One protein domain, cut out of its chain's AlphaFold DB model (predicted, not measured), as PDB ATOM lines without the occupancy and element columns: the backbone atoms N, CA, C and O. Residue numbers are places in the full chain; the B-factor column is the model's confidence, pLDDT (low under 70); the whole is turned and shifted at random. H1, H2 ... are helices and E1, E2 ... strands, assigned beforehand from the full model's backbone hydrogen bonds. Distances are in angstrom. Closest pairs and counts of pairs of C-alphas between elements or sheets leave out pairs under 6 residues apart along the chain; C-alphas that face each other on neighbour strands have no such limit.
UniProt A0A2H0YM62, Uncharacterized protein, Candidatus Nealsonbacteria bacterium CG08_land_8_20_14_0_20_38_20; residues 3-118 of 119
ATOM      1  N   ASN A   3     -29.976  16.003   3.888       55.94
ATOM      2  CA  ASN A   3     -29.439  16.930   2.901       55.94
ATOM      3  C   ASN A   3     -30.574  17.414   1.981       55.94
ATOM      4  O   ASN A   3     -31.603  16.751   1.824       55.94
ATOM      5  N   SER A   4     -30.405  18.592   1.378       57.41
ATOM      6  CA  SER A   4     -31.407  19.252   0.524       57.41
ATOM      7  C   SER A   4     -31.809  18.451  -0.725       57.41
ATOM      8  O   SER A   4     -32.805  18.773  -1.365       57.41
ATOM      9  N   ASP A   5     -31.062  17.402  -1.066       60.41
ATOM     10  CA  ASP A   5     -31.336  16.428  -2.126       60.41
ATOM     11  C   ASP A   5     -32.245  15.263  -1.677       60.41
ATOM     12  O   ASP A   5     -32.575  14.391  -2.479       60.41
ATOM     13  N   GLY A   6     -32.718  15.264  -0.425       59.19
ATOM     14  CA  GLY A   6     -33.637  14.253   0.108       59.19
ATOM     15  C   GLY A   6     -32.959  12.951   0.533       59.19
ATOM     16  O   GLY A   6     -33.645  11.953   0.727       59.19
ATOM     17  N   LYS A   7     -31.631  12.963   0.697       72.81
ATOM     18  CA  LYS A   7     -30.874  11.817   1.203       72.81
ATOM     19  C   LYS A   7     -30.838  11.813   2.725       72.81
ATOM     20  O   LYS A   7     -30.563  12.843   3.353       72.81
ATOM     21  N   ALA A   8     -31.082  10.645   3.310       80.62
ATOM     22  CA  ALA A   8     -30.910  10.414   4.739       80.62
ATOM     23  C   ALA A   8     -29.599   9.668   4.987       80.62
ATOM     24  O   ALA A   8     -29.299   8.686   4.310       80.62
ATOM     25  N   PHE A   9     -28.841  10.142   5.972       84.69
ATOM     26  CA  PHE A   9     -27.596   9.528   6.408       84.69
ATOM     27  C   PHE A   9     -27.744   9.030   7.840       84.69
ATOM     28  O   PHE A   9     -28.107   9.803   8.735       84.69
ATOM     29  N   ILE A  10     -27.461   7.745   8.045       90.12
ATOM     30  CA  ILE A  10     -27.608   7.078   9.334       90.12
ATOM     31  C   ILE A  10     -26.349   6.259   9.607       90.12
ATOM     32  O   ILE A  10     -25.954   5.420   8.803       90.12
ATOM     33  N   MET A  11     -25.733   6.495  10.764       91.06
ATOM     34  CA  MET A  11     -24.625   5.691  11.267       91.06
ATOM     35  C   MET A  11     -25.127   4.845  12.432       91.06
ATOM     36  O   MET A  11     -25.626   5.385  13.420       91.06
ATOM     37  N   MET A  12     -24.989   3.526  12.325       93.38
ATOM     38  CA  MET A  12     -25.392   2.594  13.374       93.38
ATOM     39  C   MET A  12     -24.381   1.474  13.537       93.38
ATOM     40  O   MET A  12     -23.896   0.908  12.562       93.38
ATOM     41  N   GLN A  13     -24.117   1.105  14.784       93.56
ATOM     42  CA  GLN A  13     -23.182   0.036  15.093       93.56
ATOM     43  C   GLN A  13     -23.676  -1.303  14.527       93.56
ATOM     44  O   GLN A  13     -24.856  -1.638  14.625       93.56
ATOM     45  N   SER A  14     -22.774  -2.067  13.920       95.69
ATOM     46  CA  SER A  14     -23.048  -3.410  13.412       95.69
ATOM     47  C   SER A  14     -23.110  -4.425  14.549       95.69
ATOM     48  O   SER A  14     -22.342  -4.332  15.515       95.69
ATOM     49  N   LYS A  15     -23.929  -5.472  14.377       94.75
ATOM     50  CA  LYS A  15     -23.924  -6.644  15.273       94.75
ATOM     51  C   LYS A  15     -22.554  -7.315  15.388       94.75
ATOM     52  O   LYS A  15     -22.274  -8.005  16.367       94.75
ATOM     53  N   ASP A  16     -21.694  -7.117  14.390       94.88
ATOM     54  CA  ASP A  16     -20.362  -7.705  14.345       94.88
ATOM     55  C   ASP A  16     -19.358  -6.981  15.253       94.88
ATOM     56  O   ASP A  16     -18.299  -7.546  15.540       94.88
ATOM     57  N   SER A  17     -19.677  -5.770  15.728       94.62
ATOM     58  CA  SER A  17     -18.793  -4.982  16.588       94.62
ATOM     59  C   SER A  17     -18.626  -5.599  17.977       94.62
ATOM     60  O   SER A  17     -19.602  -5.941  18.646       94.62
ATOM     61  N   ASP A  18     -17.384  -5.652  18.459       93.25
ATOM     62  CA  ASP A  18     -17.066  -6.149  19.801       93.25
ATOM     63  C   ASP A  18     -17.718  -5.298  20.886       93.25
ATOM     64  O   ASP A  18     -18.228  -5.835  21.860       93.25
ATOM     65  N   ASN A  19     -17.779  -3.977  20.696       91.12
ATOM     66  CA  ASN A  19     -18.438  -3.090  21.650       91.12
ATOM     67  C   ASN A  19     -19.963  -3.328  21.702       91.12
ATOM     68  O   ASN A  19     -20.543  -3.331  22.783       91.12
ATOM     69  N   PHE A  20     -20.614  -3.610  20.566       92.69
ATOM     70  CA  PHE A  20     -22.033  -3.986  20.558       92.69
ATOM     71  C   PHE A  20     -22.268  -5.299  21.321       92.69
ATOM     72  O   PHE A  20     -23.136  -5.374  22.189       92.69
ATOM     73  N   LYS A  21     -21.452  -6.326  21.047       91.81
ATOM     74  CA  LYS A  21     -21.519  -7.627  21.736       91.81
ATOM     75  C   LYS A  21     -21.249  -7.495  23.234       91.81
ATOM     76  O   LYS A  21     -21.975  -8.069  24.042       91.81
ATOM     77  N   PHE A  22     -20.225  -6.727  23.598       92.12
ATOM     78  CA  PHE A  22     -19.863  -6.440  24.978       92.12
ATOM     79  C   PHE A  22     -21.027  -5.779  25.714       92.12
ATOM     80  O   PHE A  22     -21.479  -6.308  26.725       92.12
ATOM     81  N   ARG A  23     -21.580  -4.685  25.175       90.88
ATOM     82  CA  ARG A  23     -22.703  -3.974  25.798       90.88
ATOM     83  C   ARG A  23     -23.925  -4.876  25.979       90.88
ATOM     84  O   ARG A  23     -24.405  -4.984  27.099       90.88
ATOM     85  N   ASN A  24     -24.343  -5.604  24.944       91.31
ATOM     86  CA  ASN A  24     -25.494  -6.521  25.015       91.31
ATOM     87  C   ASN A  24     -25.282  -7.751  25.911       91.31
ATOM     88  O   ASN A  24     -26.233  -8.471  26.203       91.31
ATOM     89  N   THR A  25     -24.043  -8.039  26.322       92.06
ATOM     90  CA  THR A  25     -23.774  -9.099  27.305       92.06
ATOM     91  C   THR A  25     -24.187  -8.664  28.714       92.06
ATOM     92  O   THR A  25     -24.568  -9.505  29.526       92.06
ATOM     93  N   PHE A  26     -24.110  -7.363  29.013       92.06
ATOM     94  CA  PHE A  26     -24.306  -6.834  30.368       92.06
ATOM     95  C   PHE A  26     -25.531  -5.938  30.514       92.06
ATOM     96  O   PHE A  26     -26.062  -5.832  31.615       92.06
ATOM     97  N   LEU A  27     -25.954  -5.290  29.433       87.06
ATOM     98  CA  LEU A  27     -27.060  -4.341  29.387       87.06
ATOM     99  C   LEU A  27     -28.090  -4.774  28.335       87.06
ATOM    100  O   LEU A  27     -27.882  -5.751  27.615       87.06
ATOM    101  N   GLU A  28     -29.222  -4.067  28.298       72.12
ATOM    102  CA  GLU A  28     -30.371  -4.340  27.425       72.12
ATOM    103  C   GLU A  28     -30.000  -4.589  25.955       72.12
ATOM    104  O   GLU A  28     -28.979  -4.112  25.459       72.12
ATOM    105  N   LYS A  29     -30.881  -5.310  25.247       78.62
ATOM    106  CA  LYS A  29     -30.742  -5.612  23.819       78.62
ATOM    107  C   LYS A  29     -30.966  -4.355  22.981       78.62
ATOM    108  O   LYS A  29     -32.104  -4.001  22.688       78.62
ATOM    109  N   GLU A  30     -29.884  -3.701  22.584       84.00
ATOM    110  CA  GLU A  30     -29.943  -2.592  21.635       84.00
ATOM    111  C   GLU A  30     -30.155  -3.068  20.193       84.00
ATOM    112  O   GLU A  30     -29.700  -4.143  19.792       84.00
ATOM    113  N   HIS A  31     -30.766  -2.192  19.394       88.88
ATOM    114  CA  HIS A  31     -30.846  -2.349  17.948       88.88
ATOM    115  C   HIS A  31     -29.487  -2.168  17.264       88.88
ATOM    116  O   HIS A  31     -28.637  -1.396  17.719       88.88
ATOM    117  N   TYR A  32     -29.294  -2.847  16.136       93.06
ATOM    118  CA  TYR A  32     -28.064  -2.788  15.338       93.06
ATOM    119  C   TYR A  32     -28.340  -2.411  13.884       93.06
ATOM    120  O   TYR A  32     -29.452  -2.544  13.380       93.06
ATOM    121  N   GLY A  33     -27.309  -1.921  13.192       93.94
ATOM    122  CA  GLY A  33     -27.459  -1.350  11.854       93.94
ATOM    123  C   GLY A  33     -28.025  -2.323  10.818       93.94
ATOM    124  O   GLY A  33     -28.767  -1.892   9.943       93.94
ATOM    125  N   GLU A  34     -27.742  -3.625  10.923       96.31
ATOM    126  CA  GLU A  34     -28.333  -4.615  10.016       96.31
ATOM    127  C   GLU A  34     -29.865  -4.719  10.143       96.31
ATOM    128  O   GLU A  34     -30.513  -4.933   9.125       96.31
ATOM    129  N   GLU A  35     -30.462  -4.480  11.319       95.19
ATOM    130  CA  GLU A  35     -31.931  -4.461  11.462       95.19
ATOM    131  C   GLU A  35     -32.551  -3.302  10.679       95.19
ATOM    132  O   GLU A  35     -33.571  -3.462  10.012       95.19
ATOM    133  N   LEU A  36     -31.906  -2.133  10.714       93.31
ATOM    134  CA  LEU A  36     -32.345  -0.982   9.932       93.31
ATOM    135  C   LEU A  36     -32.184  -1.237   8.428       93.31
ATOM    136  O   LEU A  36     -33.059  -0.873   7.648       93.31
ATOM    137  N   ILE A  37     -31.085  -1.870   8.016       94.81
ATOM    138  CA  ILE A  37     -30.861  -2.245   6.614       94.81
ATOM    139  C   ILE A  37     -31.973  -3.180   6.130       94.81
ATOM    140  O   ILE A  37     -32.488  -2.995   5.029       94.81
ATOM    141  N   ASP A  38     -32.362  -4.163   6.940       95.94
ATOM    142  CA  ASP A  38     -33.434  -5.090   6.584       95.94
ATOM    143  C   ASP A  38     -34.795  -4.376   6.504       95.94
ATOM    144  O   ASP A  38     -35.506  -4.552   5.517       95.94
ATOM    145  N   ALA A  39     -35.095  -3.452   7.424       94.44
ATOM    146  CA  ALA A  39     -36.297  -2.616   7.339       94.44
ATOM    147  C   ALA A  39     -36.328  -1.726   6.075       94.44
ATOM    148  O   ALA A  39     -37.367  -1.577   5.435       94.44
ATOM    149  N   ILE A  40     -35.193  -1.146   5.670       92.88
ATOM    150  CA  ILE A  40     -35.091  -0.336   4.442       92.88
ATOM    151  C   ILE A  40     -35.349  -1.198   3.195       92.88
ATOM    152  O   ILE A  40     -36.045  -0.751   2.279       92.88
ATOM    153  N   LYS A  41     -34.835  -2.437   3.167       93.75
ATOM    154  CA  LYS A  41     -35.114  -3.399   2.086       93.75
ATOM    155  C   LYS A  41     -36.596  -3.747   2.004       93.75
ATOM    156  O   LYS A  41     -37.133  -3.796   0.902       93.75
ATOM    157  N   GLU A  42     -37.255  -3.975   3.140       96.56
ATOM    158  CA  GLU A  42     -38.696  -4.270   3.191       96.56
ATOM    159  C   GLU A  42     -39.543  -3.118   2.635       96.56
ATOM    160  O   GLU A  42     -40.557  -3.347   1.979       96.56
ATOM    161  N   LEU A  43     -39.091  -1.878   2.835       93.94
ATOM    162  CA  LEU A  43     -39.714  -0.677   2.277       93.94
ATOM    163  C   LEU A  43     -39.363  -0.424   0.801       93.94
ATOM    164  O   LEU A  43     -39.864   0.539   0.221       93.94
ATOM    165  N   ASN A  44     -38.526  -1.270   0.189       93.06
ATOM    166  CA  ASN A  44     -38.068  -1.158  -1.197       93.06
ATOM    167  C   ASN A  44     -37.485   0.230  -1.538       93.06
ATOM    168  O   ASN A  44     -37.736   0.784  -2.611       93.06
ATOM    169  N   LEU A  45     -36.737   0.811  -0.598       90.69
ATOM    170  CA  LEU A  45     -36.024   2.070  -0.801       90.69
ATOM    171  C   LEU A  45     -34.668   1.804  -1.464       90.69
ATOM    172  O   LEU A  45     -34.054   0.766  -1.224       90.69
ATOM    173  N   ASP A  46     -34.180   2.752  -2.262       92.00
ATOM    174  CA  ASP A  46     -32.810   2.715  -2.780       92.00
ATOM    175  C   ASP A  46     -31.836   3.165  -1.680       92.00
ATOM    176  O   ASP A  46     -32.055   4.182  -1.015       92.00
ATOM    177  N   TYR A  47     -30.773   2.399  -1.445       93.38
ATOM    178  CA  TYR A  47     -29.802   2.689  -0.397       93.38
ATOM    179  C   TYR A  47     -28.410   2.135  -0.715       93.38
ATOM    180  O   TYR A  47     -28.265   1.123  -1.396       93.38
ATOM    181  N   ASP A  48     -27.392   2.780  -0.146       94.38
ATOM    182  CA  ASP A  48     -26.025   2.263  -0.068       94.38
ATOM    183  C   ASP A  48     -25.646   1.999   1.391       94.38
ATOM    184  O   ASP A  48     -26.081   2.716   2.300       94.38
ATOM    185  N   VAL A  49     -24.795   0.994   1.612       94.31
ATOM    186  CA  VAL A  49     -24.198   0.704   2.922       94.31
ATOM    187  C   VAL A  49     -22.692   0.593   2.790       94.31
ATOM    188  O   VAL A  49     -22.186  -0.256   2.058       94.31
ATOM    189  N   GLU A  50     -21.977   1.380   3.580       95.62
ATOM    190  CA  GLU A  50     -20.539   1.241   3.785       95.62
ATOM    191  C   GLU A  50     -20.270   0.746   5.208       95.62
ATOM    192  O   GLU A  50     -20.881   1.211   6.170       95.62
ATOM    193  N   LYS A  51     -19.354  -0.216   5.368       95.25
ATOM    194  CA  LYS A  51     -18.909  -0.661   6.695       95.25
ATOM    195  C   LYS A  51     -17.593   0.011   7.046       95.25
ATOM    196  O   LYS A  51     -16.581  -0.236   6.391       95.25
ATOM    197  N   ILE A  52     -17.590   0.788   8.121       95.38
ATOM    198  CA  ILE A  52     -16.373   1.370   8.682       95.38
ATOM    199  C   ILE A  52     -15.895   0.483   9.823       95.38
ATOM    200  O   ILE A  52     -16.646   0.165  10.746       95.38
ATOM    201  N   ILE A  53     -14.636   0.056   9.740       95.81
ATOM    202  CA  ILE A  53     -13.988  -0.765  10.759       95.81
ATOM    203  C   ILE A  53     -12.913   0.081  11.424       95.81
ATOM    204  O   ILE A  53     -11.998   0.564  10.762       95.81
ATOM    205  N   SER A  54     -13.007   0.219  12.739       94.81
ATOM    206  CA  SER A  54     -11.985   0.869  13.553       94.81
ATOM    207  C   SER A  54     -11.614   0.006  14.754       94.81
ATOM    208  O   SER A  54     -12.235  -1.023  15.040       94.81
ATOM    209  N   THR A  55     -10.537   0.385  15.429       94.50
ATOM    210  CA  THR A  55     -10.032  -0.311  16.608       94.50
ATOM    211  C   THR A  55      -9.953   0.645  17.785       94.50
ATOM    212  O   THR A  55      -9.580   1.807  17.641       94.50
ATOM    213  N   LEU A  56     -10.304   0.148  18.967       93.62
ATOM    214  CA  LEU A  56     -10.258   0.903  20.212       93.62
ATOM    215  C   LEU A  56      -9.404   0.155  21.227       93.62
ATOM    216  O   LEU A  56      -9.691  -0.998  21.544       93.62
ATOM    217  N   ASN A  57      -8.362   0.805  21.740       92.75
ATOM    218  CA  ASN A  57      -7.553   0.247  22.817       92.75
ATOM    219  C   ASN A  57      -8.338   0.303  24.134       92.75
ATOM    220  O   ASN A  57      -8.781   1.373  24.540       92.75
ATOM    221  N   VAL A  58      -8.487  -0.846  24.789       92.62
ATOM    222  CA  VAL A  58      -9.235  -1.022  26.043       92.62
ATOM    223  C   VAL A  58      -8.354  -1.463  27.211       92.62
ATOM    224  O   VAL A  58      -8.863  -1.931  28.225       92.62
ATOM    225  N   THR A  59      -7.034  -1.316  27.095       91.94
ATOM    226  CA  THR A  59      -6.076  -1.747  28.129       91.94
ATOM    227  C   THR A  59      -6.385  -1.117  29.488       91.94
ATOM    228  O   THR A  59      -6.381  -1.820  30.492       91.94
ATOM    229  N   ASP A  60      -6.769   0.160  29.509       92.56
ATOM    230  CA  ASP A  60      -7.125   0.889  30.733       92.56
ATOM    231  C   ASP A  60      -8.334   0.298  31.473       92.56
ATOM    232  O   ASP A  60      -8.558   0.614  32.640       92.56
ATOM    233  N   THR A  61      -9.125  -0.564  30.822       92.69
ATOM    234  CA  THR A  61     -10.257  -1.253  31.462       92.69
ATOM    235  C   THR A  61      -9.830  -2.443  32.325       92.69
ATOM    236  O   THR A  61     -10.647  -2.971  33.078       92.69
ATOM    237  N   ILE A  62      -8.567  -2.876  32.242       91.44
ATOM    238  CA  ILE A  62      -8.035  -3.998  33.016       91.44
ATOM    239  C   ILE A  62      -7.723  -3.509  34.440       91.44
ATOM    240  O   ILE A  62      -6.921  -2.591  34.603       91.44
ATOM    241  N   PRO A  63      -8.322  -4.104  35.490       88.19
ATOM    242  CA  PRO A  63      -8.018  -3.718  36.862       88.19
ATOM    243  C   PRO A  63      -6.557  -4.010  37.229       88.19
ATOM    244  O   PRO A  63      -6.079  -5.132  37.061       88.19
ATOM    245  N   GLU A  64      -5.881  -3.033  37.824       86.25
ATOM    246  CA  GLU A  64      -4.538  -3.181  38.386       86.25
ATOM    247  C   GLU A  64      -4.631  -3.185  39.914       86.25
ATOM    248  O   GLU A  64      -5.310  -2.346  40.508       86.25
ATOM    249  N   ASN A  65      -3.979  -4.143  40.581       84.94
ATOM    250  CA  ASN A  65      -4.039  -4.285  42.044       84.94
ATOM    251  C   ASN A  65      -5.483  -4.302  42.593       84.94
ATOM    252  O   ASN A  65      -5.790  -3.659  43.600       84.94
ATOM    253  N   ASN A  66      -6.378  -5.024  41.907       80.44
ATOM    254  CA  ASN A  66      -7.812  -5.120  42.213       80.44
ATOM    255  C   ASN A  66      -8.576  -3.785  42.149       80.44
ATOM    256  O   ASN A  66      -9.642  -3.654  42.752       80.44
ATOM    257  N   LYS A  67      -8.054  -2.784  41.429       87.50
ATOM    258  CA  LYS A  67      -8.705  -1.483  41.256       87.50
ATOM    259  C   LYS A  67      -8.735  -1.078  39.789       87.50
ATOM    260  O   LYS A  67      -7.745  -1.176  39.075       87.50
ATOM    261  N   LEU A  68      -9.891  -0.590  39.357       90.19
ATOM    262  CA  LEU A  68     -10.063  -0.015  38.031       90.19
ATOM    263  C   LEU A  68      -9.669   1.467  38.055       90.19
ATOM    264  O   LEU A  68     -10.158   2.223  38.900       90.19
ATOM    265  N   LEU A  69      -8.804   1.874  37.126       92.00
ATOM    266  CA  LEU A  69      -8.388   3.267  36.965       92.00
ATOM    267  C   LEU A  69      -9.553   4.144  36.484       92.00
ATOM    268  O   LEU A  69     -10.494   3.667  35.845       92.00
ATOM    269  N   SER A  70      -9.483   5.450  36.748       94.62
ATOM    270  CA  SER A  70     -10.518   6.400  36.309       94.62
ATOM    271  C   SER A  70     -10.682   6.432  34.785       94.62
ATOM    272  O   SER A  70     -11.812   6.504  34.306       94.62
ATOM    273  N   SER A  71      -9.590   6.321  34.021       94.75
ATOM    274  CA  SER A  71      -9.642   6.223  32.554       94.75
ATOM    275  C   SER A  71     -10.346   4.943  32.097       94.75
ATOM    276  O   SER A  71     -11.200   4.989  31.216       94.75
ATOM    277  N   GLY A  72     -10.088   3.823  32.773       94.94
ATOM    278  CA  GLY A  72     -10.804   2.566  32.576       94.94
ATOM    279  C   GLY A  72     -12.304   2.694  32.794       94.94
ATOM    280  O   GLY A  72     -13.092   2.263  31.957       94.94
ATOM    281  N   LYS A  73     -12.716   3.349  33.884       95.88
ATOM    282  CA  LYS A  73     -14.136   3.619  34.164       95.88
ATOM    283  C   LYS A  73     -14.787   4.497  33.101       95.88
ATOM    284  O   LYS A  73     -15.914   4.218  32.692       95.88
ATOM    285  N   GLN A  74     -14.098   5.543  32.645       96.19
ATOM    286  CA  GLN A  74     -14.582   6.411  31.568       96.19
ATOM    287  C   GLN A  74     -14.752   5.626  30.268       96.19
ATOM    288  O   GLN A  74     -15.787   5.734  29.611       96.19
ATOM    289  N   LEU A  75     -13.778   4.781  29.934       95.50
ATOM    290  CA  LEU A  75     -13.827   3.955  28.739       95.50
ATOM    291  C   LEU A  75     -14.941   2.906  28.808       95.50
ATOM    292  O   LEU A  75     -15.689   2.744  27.846       95.50
ATOM    293  N   LEU A  76     -15.127   2.248  29.955       95.25
ATOM    294  CA  LEU A  76     -16.274   1.363  30.170       95.25
ATOM    295  C   LEU A  76     -17.595   2.119  30.076       95.25
ATOM    296  O   LEU A  76     -18.535   1.607  29.478       95.25
ATOM    297  N   SER A  77     -17.659   3.346  30.591       95.69
ATOM    298  CA  SER A  77     -18.866   4.168  30.474       95.69
ATOM    299  C   SER A  77     -19.196   4.491  29.015       95.69
ATOM    300  O   SER A  77     -20.356   4.441  28.613       95.69
ATOM    301  N   PHE A  78     -18.172   4.757  28.198       93.38
ATOM    302  CA  PHE A  78     -18.320   4.938  26.756       93.38
ATOM    303  C   PHE A  78     -18.826   3.662  26.063       93.38
ATOM    304  O   PHE A  78     -19.792   3.718  25.303       93.38
ATOM    305  N   LEU A  79     -18.216   2.506  26.346       92.62
ATOM    306  CA  LEU A  79     -18.600   1.221  25.748       92.62
ATOM    307  C   LEU A  79     -20.044   0.829  26.114       92.62
ATOM    308  O   LEU A  79     -20.829   0.403  25.265       92.62
ATOM    309  N   LEU A  80     -20.414   1.036  27.376       92.69
ATOM    310  CA  LEU A  80     -21.716   0.677  27.935       92.69
ATOM    311  C   LEU A  80     -22.802   1.732  27.689       92.69
ATOM    312  O   LEU A  80     -23.971   1.443  27.918       92.69
ATOM    313  N   ARG A  81     -22.437   2.937  27.225       91.69
ATOM    314  CA  ARG A  81     -23.336   4.100  27.054       91.69
ATOM    315  C   ARG A  81     -24.086   4.505  28.326       91.69
ATOM    316  O   ARG A  81     -25.147   5.118  28.277       91.69
ATOM    317  N   THR A  82     -23.517   4.187  29.478       93.62
ATOM    318  CA  THR A  82     -24.040   4.551  30.792       93.62
ATOM    319  C   THR A  82     -22.875   4.741  31.745       93.62
ATOM    320  O   THR A  82     -21.794   4.202  31.522       93.62
ATOM    321  N   ASN A  83     -23.061   5.522  32.804       95.19
ATOM    322  CA  ASN A  83     -21.993   5.753  33.766       95.19
ATOM    323  C   ASN A  83     -21.673   4.453  34.522       95.19
ATOM    324  O   ASN A  83     -22.527   3.920  35.229       95.19
ATOM    325  N   TYR A  84     -20.430   3.975  34.407       95.38
ATOM    326  CA  TYR A  84     -19.963   2.762  35.076       95.38
ATOM    327  C   TYR A  84     -20.191   2.809  36.589       95.38
ATOM    328  O   TYR A  84     -20.595   1.812  37.182       95.38
ATOM    329  N   ASP A  85     -19.978   3.963  37.227       95.69
ATOM    330  CA  ASP A  85     -20.136   4.090  38.676       95.69
ATOM    331  C   ASP A  85     -21.603   3.949  39.124       95.69
ATOM    332  O   ASP A  85     -21.839   3.525  40.256       95.69
ATOM    333  N   ASN A  86     -22.570   4.169  38.226       96.06
ATOM    334  CA  ASN A  86     -24.004   4.011  38.497       96.06
ATOM    335  C   ASN A  86     -24.507   2.569  38.328       96.06
ATOM    336  O   ASN A  86     -25.650   2.286  38.677       96.06
ATOM    337  N   LEU A  87     -23.687   1.657  37.794       95.06
ATOM    338  CA  LEU A  87     -24.082   0.261  37.610       95.06
ATOM    339  C   LEU A  87     -24.238  -0.465  38.951       95.06
ATOM    340  O   LEU A  87     -23.515  -0.193  39.918       95.06
ATOM    341  N   GLU A  88     -25.128  -1.452  38.971       95.88
ATOM    342  CA  GLU A  88     -25.250  -2.391  40.082       95.88
ATOM    343  C   GLU A  88     -23.936  -3.162  40.297       95.88
ATOM    344  O   GLU A  88     -23.151  -3.403  39.371       95.88
ATOM    345  N   ASN A  89     -23.658  -3.529  41.551       95.06
ATOM    346  CA  ASN A  89     -22.388  -4.164  41.905       95.06
ATOM    347  C   ASN A  89     -22.207  -5.524  41.218       95.06
ATOM    348  O   ASN A  89     -21.096  -5.844  40.804       95.06
ATOM    349  N   ASP A  90     -23.269  -6.311  41.060       95.44
ATOM    350  CA  ASP A  90     -23.211  -7.607  40.379       95.44
ATOM    351  C   ASP A  90     -22.843  -7.450  38.890       95.44
ATOM    352  O   ASP A  90     -22.027  -8.217  38.376       95.44
ATOM    353  N   VAL A  91     -23.366  -6.423  38.212       94.94
ATOM    354  CA  VAL A  91     -23.017  -6.078  36.827       94.94
ATOM    355  C   VAL A  91     -21.549  -5.663  36.742       94.94
ATOM    356  O   VAL A  91     -20.815  -6.184  35.900       94.94
ATOM    357  N   LYS A  92     -21.075  -4.806  37.659       94.69
ATOM    358  CA  LYS A  92     -19.651  -4.428  37.748       94.69
ATOM    359  C   LYS A  92     -18.746  -5.649  37.935       94.69
ATOM    360  O   LYS A  92     -17.713  -5.744  37.274       94.69
ATOM    361  N   PHE A  93     -19.132  -6.600  38.791       93.25
ATOM    362  CA  PHE A  93     -18.384  -7.845  38.986       93.25
ATOM    363  C   PHE A  93     -18.335  -8.697  37.715       93.25
ATOM    364  O   PHE A  93     -17.253  -9.146  37.338       93.25
ATOM    365  N   LYS A  94     -19.468  -8.877  37.021       94.19
ATOM    366  CA  LYS A  94     -19.535  -9.624  35.752       94.19
ATOM    367  C   LYS A  94     -18.667  -8.986  34.662       94.19
ATOM    368  O   LYS A  94     -17.959  -9.699  33.957       94.19
ATOM    369  N   ILE A  95     -18.685  -7.656  34.554       93.50
ATOM    370  CA  ILE A  95     -17.841  -6.907  33.614       93.50
ATOM    371  C   ILE A  95     -16.358  -7.133  33.929       93.50
ATOM    372  O   ILE A  95     -15.586  -7.471  33.034       93.50
ATOM    373  N   ASN A  96     -15.956  -6.990  35.195       90.88
ATOM    374  CA  ASN A  96     -14.563  -7.181  35.594       90.88
ATOM    375  C   ASN A  96     -14.089  -8.619  35.337       90.88
ATOM    376  O   ASN A  96     -12.998  -8.813  34.808       90.88
ATOM    377  N   ASP A  97     -14.913  -9.622  35.652       91.25
ATOM    378  CA  ASP A  97     -14.618 -11.029  35.355       91.25
ATOM    379  C   ASP A  97     -14.466 -11.267  33.845       91.25
ATOM    380  O   ASP A  97     -13.508 -11.906  33.408       91.25
ATOM    381  N   TYR A  98     -15.349 -10.685  33.028       91.62
ATOM    382  CA  TYR A  98     -15.237 -10.753  31.573       91.62
ATOM    383  C   TYR A  98     -13.937 -10.126  31.064       91.62
ATOM    384  O   TYR A  98     -13.243 -10.746  30.259       91.62
ATOM    385  N   ILE A  99     -13.582  -8.928  31.534       89.81
ATOM    386  CA  ILE A  99     -12.351  -8.237  31.125       89.81
ATOM    387  C   ILE A  99     -11.120  -9.045  31.541       89.81
ATOM    388  O   ILE A  99     -10.195  -9.192  30.751       89.81
ATOM    389  N   LEU A 100     -11.109  -9.623  32.745       88.06
ATOM    390  CA  LEU A 100      -9.991 -10.436  33.229       88.06
ATOM    391  C   LEU A 100      -9.844 -11.746  32.445       88.06
ATOM    392  O   LEU A 100      -8.731 -12.092  32.031       88.06
ATOM    393  N   LYS A 101     -10.952 -12.447  32.168       88.00
ATOM    394  CA  LYS A 101     -10.968 -13.656  31.321       88.00
ATOM    395  C   LYS A 101     -10.508 -13.364  29.896       88.00
ATOM    396  O   LYS A 101      -9.815 -14.180  29.292       88.00
ATOM    397  N   ASN A 102     -10.843 -12.183  29.391       83.94
ATOM    398  CA  ASN A 102     -10.455 -11.704  28.072       83.94
ATOM    399  C   ASN A 102      -9.280 -10.719  28.140       83.94
ATOM    400  O   ASN A 102      -9.109  -9.924  27.230       83.94
ATOM    401  N   SER A 103      -8.426 -10.772  29.166       66.69
ATOM    402  CA  SER A 103      -7.357  -9.774  29.400       66.69
ATOM    403  C   SER A 103      -6.288  -9.709  28.302       66.69
ATOM    404  O   SER A 103      -5.513  -8.754  28.219       66.69
ATOM    405  N   LYS A 104      -6.250 -10.707  27.412       70.38
ATOM    406  CA  LYS A 104      -5.451 -10.677  26.175       70.38
ATOM    407  C   LYS A 104      -6.046  -9.749  25.107       70.38
ATOM    408  O   LYS A 104      -5.342  -9.328  24.192       70.38
ATOM    409  N   MET A 105      -7.326  -9.421  25.224       67.81
ATOM    410  CA  MET A 105      -8.093  -8.572  24.329       67.81
ATOM    411  C   MET A 105      -7.871  -7.107  24.719       67.81
ATOM    412  O   MET A 105      -8.643  -6.488  25.440       67.81
ATOM    413  N   ARG A 106      -6.753  -6.552  24.248       84.25
ATOM    414  CA  ARG A 106      -6.399  -5.139  24.467       84.25
ATOM    415  C   ARG A 106      -7.080  -4.190  23.492       84.25
ATOM    416  O   ARG A 106      -6.972  -2.978  23.642       84.25
ATOM    417  N   VAL A 107      -7.736  -4.733  22.471       90.88
ATOM    418  CA  VAL A 107      -8.308  -3.972  21.368       90.88
ATOM    419  C   VAL A 107      -9.698  -4.500  21.064       90.88
ATOM    420  O   VAL A 107      -9.877  -5.703  20.890       90.88
ATOM    421  N   PHE A 108     -10.663  -3.595  20.987       92.62
ATOM    422  CA  PHE A 108     -12.010  -3.871  20.505       92.62
ATOM    423  C   PHE A 108     -12.109  -3.478  19.038       92.62
ATOM    424  O   PHE A 108     -11.687  -2.384  18.654       92.62
ATOM    425  N   LYS A 109     -12.713  -4.343  18.225       94.06
ATOM    426  CA  LYS A 109     -13.125  -4.021  16.863       94.06
ATOM    427  C   LYS A 109     -14.462  -3.282  16.894       94.06
ATOM    428  O   LYS A 109     -15.512  -3.832  17.246       94.06
ATOM    429  N   LEU A 110     -14.435  -2.024  16.489       93.81
ATOM    430  CA  LEU A 110     -15.627  -1.226  16.257       93.81
ATOM    431  C   LEU A 110     -16.028  -1.374  14.790       93.81
ATOM    432  O   LEU A 110     -15.185  -1.293  13.899       93.81
ATOM    433  N   VAL A 111     -17.300  -1.675  14.552       96.38
ATOM    434  CA  VAL A 111     -17.848  -1.841  13.204       96.38
ATOM    435  C   VAL A 111     -19.132  -1.048  13.140       96.38
ATOM    436  O   VAL A 111     -20.062  -1.343  13.890       96.38
ATOM    437  N   ASP A 112     -19.183  -0.087  12.234       95.25
ATOM    438  CA  ASP A 112     -20.325   0.792  12.037       95.25
ATOM    439  C   ASP A 112     -20.833   0.657  10.602       95.25
ATOM    440  O   ASP A 112     -20.056   0.630   9.647       95.25
ATOM    441  N   ASN A 113     -22.150   0.546  10.458       95.62
ATOM    442  CA  ASN A 113     -22.854   0.633   9.191       95.62
ATOM    443  C   ASN A 113     -23.165   2.104   8.912       95.62
ATOM    444  O   ASN A 113     -23.841   2.767   9.702       95.62
ATOM    445  N   TYR A 114     -22.680   2.589   7.780       94.12
ATOM    446  CA  TYR A 114     -22.961   3.902   7.227       94.12
ATOM    447  C   TYR A 114     -23.992   3.715   6.123       94.12
ATOM    448  O   TYR A 114     -23.677   3.192   5.059       94.12
ATOM    449  N   ILE A 115     -25.235   4.090   6.405       93.88
ATOM    450  CA  ILE A 115     -26.385   3.837   5.543       93.88
ATOM    451  C   ILE A 115     -26.808   5.159   4.909       93.88
ATOM    452  O   ILE A 115     -27.121   6.124   5.613       93.88
ATOM    453  N   THR A 116     -26.833   5.188   3.580       92.62
ATOM    454  CA  THR A 116     -27.320   6.326   2.798       92.62
ATOM    455  C   THR A 116     -28.583   5.914   2.065       92.62
ATOM    456  O   THR A 116     -28.513   5.084   1.166       92.62
ATOM    457  N   ILE A 117     -29.723   6.499   2.422       90.00
ATOM    458  CA  ILE A 117     -30.989   6.294   1.706       90.00
ATOM    459  C   ILE A 117     -31.076   7.331   0.588       90.00
ATOM    460  O   ILE A 117     -30.919   8.533   0.839       90.00
ATOM    461  N   LYS A 118     -31.302   6.861  -0.636       86.44
ATOM    462  CA  LYS A 118     -31.443   7.668  -1.848       86.44
ATOM    463  C   LYS A 118     -32.921   7.927  -2.143       86.44
ATOM    464  O   LYS A 118     -33.805   7.257  -1.612       86.44
TER     465      LYS A 118
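This is residues 3 to 118 of the 119 residues of an uncharacterized protein of Candidatus Nealsonbacteria bacterium CG08_land_8_20_14_0_20_38_20 (UniProt A0A2H0YM62). The domain is a long, narrow model in which E2 and E3 pair along their length as a ribbon, with E1 beside E3 at one end. H2 covers one face of the sheet at that end, and a loose cluster of H1, H3 and H4 lies toward the other end, where H1 touches both H3 and H4 while those two stay apart. The printed part has 116 residues, with four named helices and three named strands in the order E1 H1 H2 E2 H3 H4 E3; the sheet runs E1, E3, E2, all antiparallel, and the class is mixed, helices and strands. The whole is loose, with a radius of gyration of the C-alphas of 17.0 A, and a rod spanning 55 by 25 by 24 A.

E1, residues 8 to 13, is an edge strand antiparallel to the inner strand E3, residues 107 to 117, at 158 degrees; N 10 and O 115 are 2.9 A apart, within hydrogen-bond range. E3 is antiparallel to the other edge strand, E2, residues 47 to 57, at 162 degrees; N 52 and O 112 are 2.9 A apart, within hydrogen-bond range. The sheet is twisted, its C-alphas lying up to 4.3 A off the best plane. H1, residues 18 to 26, is on the sheet at a height of 5.2 A, over none of its strands; its closest C-alphas to E3 are those of Asp 18 and Lys 109, 5.4 A apart. H2, residues 33 to 42, is on the sheet and makes two layers with it, a helix on one face of the sheet; its height over the sheet is 9.4 A, it lies over E3, and it runs along the strands, at 15 degrees to E3 on the local plane. E1, H1 H2 and E2 form a split strand-helix-strand unit, two strands running the same way with E3 between them, and its crossover is right-handed. H3, residues 70 to 80, touches H1 about perpendicular, at 87 degrees, the closest C-alphas being those of Arg 23 and Leu 80, 5.2 A apart. H4, residues 89 to 101, only just touches H1, with 3 pairs of C-alphas within 8 A, through residues 91 to 95 alone; the closest are Phe 26 and Val 91, 6.6 A, and the two run opposite ways at a steep tilt of 40 degrees. H3 and H4 are apart. Every O i to N i+4 pair is within hydrogen-bond range in H2, H3 and H4, and 4 of 5 in H1.

E1 begins at C-alpha 8, (-30.910, 10.414, 4.739), and is 16.6 A long; H1 and H2 follow. E2 is 32.2 A long, H3 15.1 A, H4 18.2 A and E3 31.7 A, ending at C-alpha 117, (-30.989, 6.294, 1.706).

The C-alphas farthest apart, those of Asp 5 and Asn 65, are 55.9 A apart. The printed part has no cut, and the link from E2 to H3, residues 58 to 69, is long. Residues 3 to 6, 103 and 105 have pLDDT under 70; the mean of the printed part is 90.2.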